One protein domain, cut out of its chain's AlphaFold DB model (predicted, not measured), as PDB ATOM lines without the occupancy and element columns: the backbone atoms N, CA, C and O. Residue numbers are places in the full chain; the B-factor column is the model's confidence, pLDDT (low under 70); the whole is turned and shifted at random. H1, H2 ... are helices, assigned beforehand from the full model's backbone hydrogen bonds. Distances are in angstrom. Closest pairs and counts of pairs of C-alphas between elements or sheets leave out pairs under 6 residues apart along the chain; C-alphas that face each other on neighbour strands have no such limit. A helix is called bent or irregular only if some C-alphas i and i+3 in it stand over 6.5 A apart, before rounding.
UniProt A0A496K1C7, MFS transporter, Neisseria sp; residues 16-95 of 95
ATOM      1  N   HIS A  16     -15.996 -28.013 -35.409       91.38
ATOM      2  CA  HIS A  16     -16.544 -28.211 -34.065       91.38
ATOM      3  C   HIS A  16     -16.607 -29.701 -33.676       91.38
ATOM      4  O   HIS A  16     -16.475 -30.567 -34.551       91.38
ATOM      5  N   PRO A  17     -16.835 -30.033 -32.389       92.19
ATOM      6  CA  PRO A  17     -17.025 -31.414 -31.947       92.19
ATOM      7  C   PRO A  17     -18.150 -32.120 -32.712       92.19
ATOM      8  O   PRO A  17     -19.210 -31.539 -32.951       92.19
ATOM      9  N   ILE A  18     -17.950 -33.390 -33.081       90.94
ATOM     10  CA  ILE A  18     -18.921 -34.154 -33.886       90.94
ATOM     11  C   ILE A  18     -20.312 -34.248 -33.244       90.94
ATOM     12  O   ILE A  18     -21.303 -34.330 -33.963       90.94
ATOM     13  N   GLN A  19     -20.412 -34.186 -31.915       90.12
ATOM     14  CA  GLN A  19     -21.674 -34.216 -31.167       90.12
ATOM     15  C   GLN A  19     -22.578 -33.022 -31.504       90.12
ATOM     16  O   GLN A  19     -23.802 -33.152 -31.485       90.12
ATOM     17  N   LEU A  20     -21.990 -31.882 -31.890       91.50
ATOM     18  CA  LEU A  20     -22.750 -30.720 -32.343       91.50
ATOM     19  C   LEU A  20     -23.543 -31.032 -33.614       91.50
ATOM     20  O   LEU A  20     -24.633 -30.498 -33.786       91.50
ATOM     21  N   SER A  21     -23.039 -31.920 -34.480       93.06
ATOM     22  CA  SER A  21     -23.778 -32.328 -35.679       93.06
ATOM     23  C   SER A  21     -25.111 -32.976 -35.308       93.06
ATOM     24  O   SER A  21     -26.130 -32.638 -35.896       93.06
ATOM     25  N   THR A  22     -25.142 -33.842 -34.294       91.69
ATOM     26  CA  THR A  22     -26.374 -34.489 -33.834       91.69
ATOM     27  C   THR A  22     -27.363 -33.464 -33.289       91.69
ATOM     28  O   THR A  22     -28.509 -33.445 -33.730       91.69
ATOM     29  N   LEU A  23     -26.909 -32.571 -32.403       92.31
ATOM     30  CA  LEU A  23     -27.755 -31.509 -31.848       92.31
ATOM     31  C   LEU A  23     -28.287 -30.569 -32.933       92.31
ATOM     32  O   LEU A  23     -29.462 -30.223 -32.912       92.31
ATOM     33  N   PHE A  24     -27.456 -30.215 -33.917       94.88
ATOM     34  CA  PHE A  24     -27.867 -29.382 -35.043       94.88
ATOM     35  C   PHE A  24     -29.021 -30.011 -35.828       94.88
ATOM     36  O   PHE A  24     -29.994 -29.327 -36.122       94.88
ATOM     37  N   HIS A  25     -28.936 -31.303 -36.157       94.81
ATOM     38  CA  HIS A  25     -30.012 -31.966 -36.897       94.81
ATOM     39  C   HIS A  25     -31.292 -32.063 -36.064       94.81
ATOM     40  O   HIS A  25     -32.368 -31.834 -36.607       94.81
ATOM     41  N   ILE A  26     -31.184 -32.372 -34.768       95.19
ATOM     42  CA  ILE A  26     -32.342 -32.427 -33.863       95.19
ATOM     43  C   ILE A  26     -33.043 -31.065 -33.828       95.19
ATOM     44  O   ILE A  26     -34.226 -30.986 -34.140       95.19
ATOM     45  N   GLU A  27     -32.297 -29.998 -33.540       95.75
ATOM     46  CA  GLU A  27     -32.829 -28.634 -33.464       95.75
ATOM     47  C   GLU A  27     -33.409 -28.171 -34.807       95.75
ATOM     48  O   GLU A  27     -34.451 -27.522 -34.858       95.75
ATOM     49  N   LEU A  28     -32.756 -28.514 -35.922       97.19
ATOM     50  CA  LEU A  28     -33.229 -28.161 -37.259       97.19
ATOM     51  C   LEU A  28     -34.610 -28.765 -37.536       97.19
ATOM     52  O   LEU A  28     -35.502 -28.062 -38.013       97.19
ATOM     53  N   TRP A  29     -34.783 -30.058 -37.253       97.06
ATOM     54  CA  TRP A  29     -36.049 -30.750 -37.491       97.06
ATOM     55  C   TRP A  29     -37.136 -30.331 -36.506       97.06
ATOM     56  O   TRP A  29     -38.288 -30.179 -36.918       97.06
ATOM     57  N   GLU A  30     -36.771 -30.085 -35.247       96.25
ATOM     58  CA  GLU A  30     -37.668 -29.525 -34.236       96.25
ATOM     59  C   GLU A  30     -38.230 -28.186 -34.730       96.25
ATOM     60  O   GLU A  30     -39.436 -28.084 -34.976       96.25
ATOM     61  N   ARG A  31     -37.360 -27.223 -35.055       97.06
ATOM     62  CA  ARG A  31     -37.769 -25.891 -35.519       97.06
ATOM     63  C   ARG A  31     -38.547 -25.936 -36.820       97.06
ATOM     64  O   ARG A  31     -39.518 -25.198 -36.980       97.06
ATOM     65  N   PHE A  32     -38.133 -26.783 -37.761       96.75
ATOM     66  CA  PHE A  32     -38.857 -26.965 -39.015       96.75
ATOM     67  C   PHE A  32     -40.302 -27.403 -38.751       96.75
ATOM     68  O   PHE A  32     -41.235 -26.811 -39.298       96.75
ATOM     69  N   SER A  33     -40.494 -28.395 -37.880       96.19
ATOM     70  CA  SER A  33     -41.828 -28.879 -37.524       96.19
ATOM     71  C   SER A  33     -42.638 -27.833 -36.752       96.19
ATOM     72  O   SER A  33     -43.810 -27.618 -37.068       96.19
ATOM     73  N   PHE A  34     -42.003 -27.119 -35.816       95.56
ATOM     74  CA  PHE A  34     -42.644 -26.100 -34.995       95.56
ATOM     75  C   PHE A  34     -43.129 -24.918 -35.839       95.56
ATOM     76  O   PHE A  34     -44.318 -24.597 -35.822       95.56
ATOM     77  N   TYR A  35     -42.251 -24.306 -36.640       95.69
ATOM     78  CA  TYR A  35     -42.630 -23.177 -37.496       95.69
ATOM     79  C   TYR A  35     -43.547 -23.597 -38.644       95.69
ATOM     80  O   TYR A  35     -44.448 -22.839 -39.006       95.69
ATOM     81  N   GLY A  36     -43.365 -24.803 -39.190       95.81
ATOM     82  CA  GLY A  36     -44.264 -25.363 -40.195       95.81
ATOM     83  C   GLY A  36     -45.691 -25.483 -39.662       95.81
ATOM     84  O   GLY A  36     -46.629 -24.996 -40.293       95.81
ATOM     85  N   MET A  37     -45.848 -26.050 -38.464       96.75
ATOM     86  CA  MET A  37     -47.137 -26.139 -37.783       96.75
ATOM     87  C   MET A  37     -47.691 -24.748 -37.453       96.75
ATOM     88  O   MET A  37     -48.829 -24.446 -37.812       96.75
ATOM     89  N   GLN A  38     -46.885 -23.865 -36.856       93.81
ATOM     90  CA  GLN A  38     -47.322 -22.525 -36.456       93.81
ATOM     91  C   GLN A  38     -47.771 -21.669 -37.656       93.81
ATOM     92  O   GLN A  38     -48.673 -20.841 -37.513       93.81
ATOM     93  N   GLY A  39     -47.183 -21.884 -38.838       93.56
ATOM     94  CA  GLY A  39     -47.554 -21.199 -40.077       93.56
ATOM     95  C   GLY A  39     -48.917 -21.611 -40.642       93.56
ATOM     96  O   GLY A  39     -49.579 -20.791 -41.277       93.56
ATOM     97  N   ILE A  40     -49.368 -22.846 -40.394       94.75
ATOM     98  CA  ILE A  40     -50.641 -23.364 -40.932       94.75
ATOM     99  C   ILE A  40     -51.747 -23.495 -39.882       94.75
ATOM    100  O   ILE A  40     -52.919 -23.565 -40.248       94.75
ATOM    101  N   LEU A  41     -51.406 -23.520 -38.591       95.19
ATOM    102  CA  LEU A  41     -52.338 -23.844 -37.509       95.19
ATOM    103  C   LEU A  41     -53.538 -22.894 -37.464       95.19
ATOM    104  O   LEU A  41     -54.676 -23.353 -37.397       95.19
ATOM    105  N   MET A  42     -53.305 -21.580 -37.529       94.50
ATOM    106  CA  MET A  42     -54.401 -20.606 -37.489       94.50
ATOM    107  C   MET A  42     -55.354 -20.807 -38.667       94.50
ATOM    108  O   MET A  42     -56.564 -20.887 -38.466       94.50
ATOM    109  N   ILE A  43     -54.794 -20.953 -39.874       93.81
ATOM    110  CA  ILE A  43     -55.553 -21.194 -41.106       93.81
ATOM    111  C   ILE A  43     -56.381 -22.466 -40.957       93.81
ATOM    112  O   ILE A  43     -57.583 -22.440 -41.188       93.81
ATOM    113  N   TYR A  44     -55.778 -23.557 -40.496       94.25
ATOM    114  CA  TYR A  44     -56.485 -24.810 -40.257       94.25
ATOM    115  C   TYR A  44     -57.654 -24.656 -39.267       94.25
ATOM    116  O   TYR A  44     -58.738 -25.190 -39.508       94.25
ATOM    117  N   LEU A  45     -57.471 -23.886 -38.189       94.69
ATOM    118  CA  LEU A  45     -58.502 -23.672 -37.174       94.69
ATOM    119  C   LEU A  45     -59.711 -22.898 -37.721       94.69
ATOM    120  O   LEU A  45     -60.844 -23.350 -37.536       94.69
ATOM    121  N   TYR A  46     -59.505 -21.756 -38.389       93.25
ATOM    122  CA  TYR A  46     -60.633 -20.919 -38.829       93.25
ATOM    123  C   TYR A  46     -61.219 -21.317 -40.188       93.25
ATOM    124  O   TYR A  46     -62.362 -20.968 -40.497       93.25
ATOM    125  N   TYR A  47     -60.466 -22.036 -41.026       91.88
ATOM    126  CA  TYR A  47     -60.940 -22.413 -42.354       91.88
ATOM    127  C   TYR A  47     -62.145 -23.357 -42.275       91.88
ATOM    128  O   TYR A  47     -62.307 -24.120 -41.324       91.88
ATOM    129  N   ALA A  48     -63.019 -23.292 -43.277       83.19
ATOM    130  CA  ALA A  48     -64.314 -23.960 -43.228       83.19
ATOM    131  C   ALA A  48     -64.188 -25.489 -43.074       83.19
ATOM    132  O   ALA A  48     -63.395 -26.133 -43.767       83.19
ATOM    133  N   ALA A  49     -65.033 -26.077 -42.219       83.25
ATOM    134  CA  ALA A  49     -65.013 -27.512 -41.921       83.25
ATOM    135  C   ALA A  49     -65.246 -28.394 -43.157       83.25
ATOM    136  O   ALA A  49     -64.590 -29.416 -43.350       83.25
ATOM    137  N   ASN A  50     -66.117 -27.952 -44.066       84.06
ATOM    138  CA  ASN A  50     -66.374 -28.630 -45.338       84.06
ATOM    139  C   ASN A  50     -65.220 -28.525 -46.354       84.06
ATOM    140  O   ASN A  50     -65.289 -29.143 -47.415       84.06
ATOM    141  N   LYS A  51     -64.177 -27.747 -46.054       85.00
ATOM    142  CA  LYS A  51     -62.971 -27.588 -46.875       85.00
ATOM    143  C   LYS A  51     -61.708 -28.086 -46.161       85.00
ATOM    144  O   LYS A  51     -60.605 -27.740 -46.575       85.00
ATOM    145  N   GLY A  52     -61.866 -28.888 -45.103       82.88
ATOM    146  CA  GLY A  52     -60.756 -29.508 -44.376       82.88
ATOM    147  C   GLY A  52     -60.155 -28.669 -43.245       82.88
ATOM    148  O   GLY A  52     -59.109 -29.053 -42.732       82.88
ATOM    149  N   GLY A  53     -60.780 -27.552 -42.853       87.31
ATOM    150  CA  GLY A  53     -60.455 -26.841 -41.608       87.31
ATOM    151  C   GLY A  53     -61.356 -27.258 -40.441       87.31
ATOM    152  O   GLY A  53     -62.076 -28.250 -40.532       87.31
ATOM    153  N   LEU A  54     -61.343 -26.501 -39.344       90.25
ATOM    154  CA  LEU A  54     -62.185 -26.766 -38.164       90.25
ATOM    155  C   LEU A  54     -63.403 -25.838 -38.047       90.25
ATOM    156  O   LEU A  54     -64.291 -26.094 -37.236       90.25
ATOM    157  N   GLY A  55     -63.488 -24.788 -38.869       91.44
ATOM    158  CA  GLY A  55     -64.608 -23.841 -38.882       91.44
ATOM    159  C   GLY A  55     -64.751 -23.030 -37.593       91.44
ATOM    160  O   GLY A  55     -65.854 -22.596 -37.262       91.44
ATOM    161  N   ILE A  56     -63.661 -22.855 -36.845       94.25
ATOM    162  CA  ILE A  56     -63.642 -22.091 -35.596       94.25
ATOM    163  C   ILE A  56     -63.727 -20.595 -35.920       94.25
ATOM    164  O   ILE A  56     -63.204 -20.127 -36.928       94.25
ATOM    165  N   ASN A  57     -64.380 -19.815 -35.058       95.56
ATOM    166  CA  ASN A  57     -64.370 -18.360 -35.186       95.56
ATOM    167  C   ASN A  57     -62.923 -17.824 -35.196       95.56
ATOM    168  O   ASN A  57     -62.117 -18.210 -34.353       95.56
ATOM    169  N   GLU A  58     -62.604 -16.908 -36.111       92.69
ATOM    170  CA  GLU A  58     -61.242 -16.393 -36.310       92.69
ATOM    171  C   GLU A  58     -60.637 -15.759 -35.045       92.69
ATOM    172  O   GLU A  58     -59.464 -15.980 -34.743       92.69
ATOM    173  N   SER A  59     -61.445 -15.050 -34.249       94.75
ATOM    174  CA  SER A  59     -60.995 -14.465 -32.980       94.75
ATOM    175  C   SER A  59     -60.621 -15.546 -31.964       94.75
ATOM    176  O   SER A  59     -59.575 -15.458 -31.319       94.75
ATOM    177  N   LEU A  60     -61.427 -16.608 -31.869       95.19
ATOM    178  CA  LEU A  60     -61.128 -17.750 -31.007       95.19
ATOM    179  C   LEU A  60     -59.901 -18.528 -31.510       95.19
ATOM    180  O   LEU A  60     -59.053 -18.902 -30.705       95.19
ATOM    181  N   ALA A  61     -59.769 -18.726 -32.823       94.50
ATOM    182  CA  ALA A  61     -58.603 -19.369 -33.430       94.50
ATOM    183  C   ALA A  61     -57.306 -18.600 -33.126       94.50
ATOM    184  O   ALA A  61     -56.323 -19.205 -32.698       94.50
ATOM    185  N   GLY A  62     -57.318 -17.268 -33.259       94.94
ATOM    186  CA  GLY A  62     -56.192 -16.416 -32.865       94.94
ATOM    187  C   GLY A  62     -55.866 -16.524 -31.371       94.94
ATOM    188  O   GLY A  62     -54.698 -16.646 -31.000       94.94
ATOM    189  N   GLY A  63     -56.893 -16.567 -30.515       96.75
ATOM    190  CA  GLY A  63     -56.733 -16.796 -29.077       96.75
ATOM    191  C   GLY A  63     -56.071 -18.138 -28.747       96.75
ATOM    192  O   GLY A  63     -55.163 -18.181 -27.919       96.75
ATOM    193  N   ILE A  64     -56.464 -19.221 -29.427       96.06
ATOM    194  CA  ILE A  64     -55.866 -20.557 -29.260       96.06
ATOM    195  C   ILE A  64     -54.393 -20.546 -29.670       96.06
ATOM    196  O   ILE A  64     -53.548 -21.031 -28.919       96.06
ATOM    197  N   VAL A  65     -54.070 -19.973 -30.833       95.94
ATOM    198  CA  VAL A  65     -52.685 -19.896 -31.326       95.94
ATOM    199  C   VAL A  65     -51.813 -19.069 -30.376       95.94
ATOM    200  O   VAL A  65     -50.699 -19.480 -30.054       95.94
ATOM    201  N   GLY A  66     -52.330 -17.948 -29.868       95.44
ATOM    202  CA  GLY A  66     -51.634 -17.123 -28.879       95.44
ATOM    203  C   GLY A  66     -51.420 -17.842 -27.544       95.44
ATOM    204  O   GLY A  66     -50.312 -17.829 -27.009       95.44
ATOM    205  N   ALA A  67     -52.451 -18.515 -27.027       97.00
ATOM    206  CA  ALA A  67     -52.359 -19.296 -25.794       97.00
ATOM    207  C   ALA A  67     -51.378 -20.469 -25.929       97.00
ATOM    208  O   ALA A  67     -50.613 -20.727 -25.003       97.00
ATOM    209  N   TYR A  68     -51.362 -21.139 -27.085       95.81
ATOM    210  CA  TYR A  68     -50.387 -22.177 -27.405       95.81
ATOM    211  C   TYR A  68     -48.957 -21.621 -27.430       95.81
ATOM    212  O   TYR A  68     -48.078 -22.156 -26.762       95.81
ATOM    213  N   GLY A  69     -48.723 -20.505 -28.127       94.50
ATOM    214  CA  GLY A  69     -47.405 -19.866 -28.144       94.50
ATOM    215  C   GLY A  69     -46.930 -19.489 -26.736       94.50
ATOM    216  O   GLY A  69     -45.805 -19.802 -26.356       94.50
ATOM    217  N   GLY A  70     -47.802 -18.881 -25.928       95.81
ATOM    218  CA  GLY A  70     -47.490 -18.525 -24.543       95.81
ATOM    219  C   GLY A  70     -47.220 -19.739 -23.649       95.81
ATOM    220  O   GLY A  70     -46.278 -19.717 -22.854       95.81
ATOM    221  N   SER A  71     -48.006 -20.810 -23.782       96.56
ATOM    222  CA  SER A  71     -47.834 -22.015 -22.965       96.56
ATOM    223  C   SER A  71     -46.535 -22.754 -23.279       96.56
ATOM    224  O   SER A  71     -45.913 -23.260 -22.347       96.56
ATOM    225  N   VAL A  72     -46.076 -22.743 -24.535       95.38
ATOM    226  CA  VAL A  72     -44.754 -23.265 -24.922       95.38
ATOM    227  C   VAL A  72     -43.636 -22.520 -24.189       95.38
ATOM    228  O   VAL A  72     -42.736 -23.147 -23.640       95.38
ATOM    229  N   TYR A  73     -43.697 -21.192 -24.079       94.81
ATOM    230  CA  TYR A  73     -42.693 -20.462 -23.294       94.81
ATOM    231  C   TYR A  73     -42.775 -20.789 -21.801       94.81
ATOM    232  O   TYR A  73     -41.745 -20.969 -21.154       94.81
ATOM    233  N   LEU A  74     -43.975 -20.923 -21.237       96.19
ATOM    234  CA  LEU A  74     -44.124 -21.292 -19.825       96.19
ATOM    235  C   LEU A  74     -43.625 -22.714 -19.539       96.19
ATOM    236  O   LEU A  74     -43.008 -22.950 -18.497       96.19
ATOM    237  N   SER A  75     -43.846 -23.654 -20.459       95.06
ATOM    238  CA  SER A  75     -43.376 -25.029 -20.304       95.06
ATOM    239  C   SER A  75     -41.851 -25.122 -20.322       95.06
ATOM    240  O   SER A  75     -41.317 -25.984 -19.633       95.06
ATOM    241  N   THR A  76     -41.133 -24.208 -20.990       93.69
ATOM    242  CA  THR A  76     -39.656 -24.192 -20.952       93.69
ATOM    243  C   THR A  76     -39.106 -23.954 -19.546       93.69
ATOM    244  O   THR A  76     -38.124 -24.584 -19.161       93.69
ATOM    245  N   ILE A  77     -39.770 -23.116 -18.740       95.31
ATOM    246  CA  ILE A  77     -39.390 -22.874 -17.340       95.31
ATOM    247  C   ILE A  77     -39.555 -24.162 -16.527       95.31
ATOM    248  O   ILE A  77     -38.671 -24.542 -15.758       95.31
ATOM    249  N   LEU A  78     -40.678 -24.857 -16.724       93.88
ATOM    250  CA  LEU A  78     -40.939 -26.138 -16.067       93.88
ATOM    251  C   LEU A  78     -39.941 -27.213 -16.518       93.88
ATOM    252  O   LEU A  78     -39.400 -27.930 -15.681       93.88
ATOM    253  N   GLY A  79     -39.652 -27.289 -17.818       93.31
ATOM    254  CA  GLY A  79     -38.683 -28.218 -18.394       93.31
ATOM    255  C   GLY A  79     -37.269 -27.993 -17.863       93.31
ATOM    256  O   GLY A  79     -36.610 -28.952 -17.472       93.31
ATOM    257  N   ALA A  80     -36.828 -26.737 -17.752       93.88
ATOM    258  CA  ALA A  80     -35.528 -26.396 -17.175       93.88
ATOM    259  C   ALA A  80     -35.422 -26.855 -15.713       93.88
ATOM    260  O   ALA A  80     -34.451 -27.502 -15.329       93.88
ATOM    261  N   TRP A  81     -36.459 -26.607 -14.909       95.62
ATOM    262  CA  TRP A  81     -36.480 -27.070 -13.522       95.62
ATOM    263  C   TRP A  81     -36.425 -28.604 -13.410       95.62
ATOM    264  O   TRP A  81     -35.697 -29.138 -12.567       95.62
ATOM    265  N   LEU A  82     -37.155 -29.321 -14.273       93.38
ATOM    266  CA  LEU A  82     -37.136 -30.789 -14.328       93.38
ATOM    267  C   LEU A  82     -35.761 -31.332 -14.748       93.38
ATOM    268  O   LEU A  82     -35.271 -32.295 -14.145       93.38
ATOM    269  N   ALA A  83     -35.125 -30.693 -15.731       94.25
ATOM    270  CA  ALA A  83     -33.779 -31.034 -16.179       94.25
ATOM    271  C   ALA A  83     -32.750 -30.852 -15.058       94.25
ATOM    272  O   ALA A  83     -31.928 -31.743 -14.838       94.25
ATOM    273  N   ASP A  84     -32.842 -29.752 -14.313       94.00
ATOM    274  CA  ASP A  84     -31.890 -29.410 -13.254       94.00
ATOM    275  C   ASP A  84     -32.023 -30.299 -12.012       94.00
ATOM    276  O   ASP A  84     -31.039 -30.535 -11.305       94.00
ATOM    277  N   ARG A  85     -33.241 -30.754 -11.691       92.50
ATOM    278  CA  ARG A  85     -33.529 -31.382 -10.388       92.50
ATOM    279  C   ARG A  85     -33.838 -32.869 -10.437       92.50
ATOM    280  O   ARG A  85     -33.659 -33.521  -9.410       92.50
ATOM    281  N   ILE A  86     -34.312 -33.403 -11.564       92.81
ATOM    282  CA  ILE A  86     -34.871 -34.763 -11.601       92.81
ATOM    283  C   ILE A  86     -34.182 -35.646 -12.640       92.81
ATOM    284  O   ILE A  86     -33.676 -36.712 -12.289       92.81
ATOM    285  N   TRP A  87     -34.178 -35.245 -13.912       90.06
ATOM    286  CA  TRP A  87     -33.853 -36.166 -15.012       90.06
ATOM    287  C   TRP A  87     -32.504 -35.914 -15.689       90.06
ATOM    288  O   TRP A  87     -31.967 -36.826 -16.323       90.06
ATOM    289  N   GLY A  88     -31.938 -34.715 -15.545       89.75
ATOM    290  CA  GLY A  88     -30.790 -34.277 -16.336       89.75
ATOM    291  C   GLY A  88     -31.186 -33.828 -17.746       89.75
ATOM    292  O   GLY A  88     -32.250 -34.182 -18.266       89.75
ATOM    293  N   ALA A  89     -30.311 -33.045 -18.381       87.62
ATOM    294  CA  ALA A  89     -30.588 -32.401 -19.666       87.62
ATOM    295  C   ALA A  89     -30.825 -33.397 -20.818       87.62
ATOM    296  O   ALA A  89     -31.744 -33.209 -21.604       87.62
ATOM    297  N   GLU A  90     -30.051 -34.485 -20.891       87.31
ATOM    298  CA  GLU A  90     -30.168 -35.475 -21.975       87.31
ATOM    299  C   GLU A  90     -31.519 -36.204 -21.955       87.31
ATOM    300  O   GLU A  90     -32.177 -36.326 -22.984       87.31
ATOM    301  N   ARG A  91     -31.971 -36.648 -20.773       86.25
ATOM    302  CA  ARG A  91     -33.261 -37.342 -20.641       86.25
ATOM    303  C   ARG A  91     -34.437 -36.400 -20.848       86.25
ATOM    304  O   ARG A  91     -35.431 -36.819 -21.420       86.25
ATOM    305  N   THR A  92     -34.314 -35.148 -20.408       90.38
ATOM    306  CA  THR A  92     -35.363 -34.136 -20.600       90.38
ATOM    307  C   THR A  92     -35.508 -33.738 -22.067       90.38
ATOM    308  O   THR A  92     -36.608 -33.433 -22.488       90.38
ATOM    309  N   LEU A  93     -34.426 -33.775 -22.852       87.19
ATOM    310  CA  LEU A  93     -34.479 -33.532 -24.297       87.19
ATOM    311  C   LEU A  93     -35.131 -34.689 -25.068       87.19
ATOM    312  O   LEU A  93     -35.703 -34.475 -26.131       87.19
ATOM    313  N   PHE A  94     -35.007 -35.919 -24.567       87.69
ATOM    314  CA  PHE A  94     -35.578 -37.101 -25.213       87.69
ATOM    315  C   PHE A  94     -37.081 -37.287 -24.946       87.69
ATOM    316  O   PHE A  94     -37.758 -37.939 -25.741       87.69
ATOM    317  N   ILE A  95     -37.575 -36.780 -23.813       78.50
ATOM    318  CA  ILE A  95     -38.981 -36.863 -23.381       78.50
ATOM    319  C   ILE A  95     -39.791 -35.746 -24.035       78.50
ATOM    320  O   ILE A  95     -40.898 -36.061 -24.528       78.50
TER     321      ILE A  95
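What this domain is: This is residues 16 to 95 of the 95 residues of the protein "MFS transporter" of Neisseria sp (UniProt A0A496K1C7). A long helical hairpin opens as a narrow V: H1 and H2 meet near their link and spread toward their other ends, where short H3 folds back on H2. The printed part has 80 residues, three named helices in the order H1, H2, H3, and no named strand: all helix. It is elongated, 49 by 27 by 16 A, and only just loose, close to extended, with a radius of gyration of the C-alphas of 17.0 A.

How they stand to each other: Start at H1, residues 19 to 46, whose residues 38 to 46 alone touch H2, residues 58 to 87. In this hairpin, look at the closest C-alphas, Tyr 46 and Glu 58, 5.2 A apart; the tilt is shallow, 27 degrees, opposite ways. H3, residues 89 to 94, touches H2, closest at C-alphas 89 and 83, 4.9 A; H1 and H3 are apart. O i to N i+4 pairs are within hydrogen-bond range throughout H3, in 22 of 24 in H1 and 24 of 26 in H2.

Where its parts are: Find C-alpha 19 at (-21.674, -34.216, -31.167); H1 runs 41.9 A from there. H2 runs 39.9 A to C-alpha 87 at (-33.853, -36.166, -15.012). Both are irregular: C-alphas 39 and 42, and 84 and 87, are 7.3 A apart.

The domain as a whole: The printed part has no cut; the H1 to H2 link is long, and no printed residue is under 70.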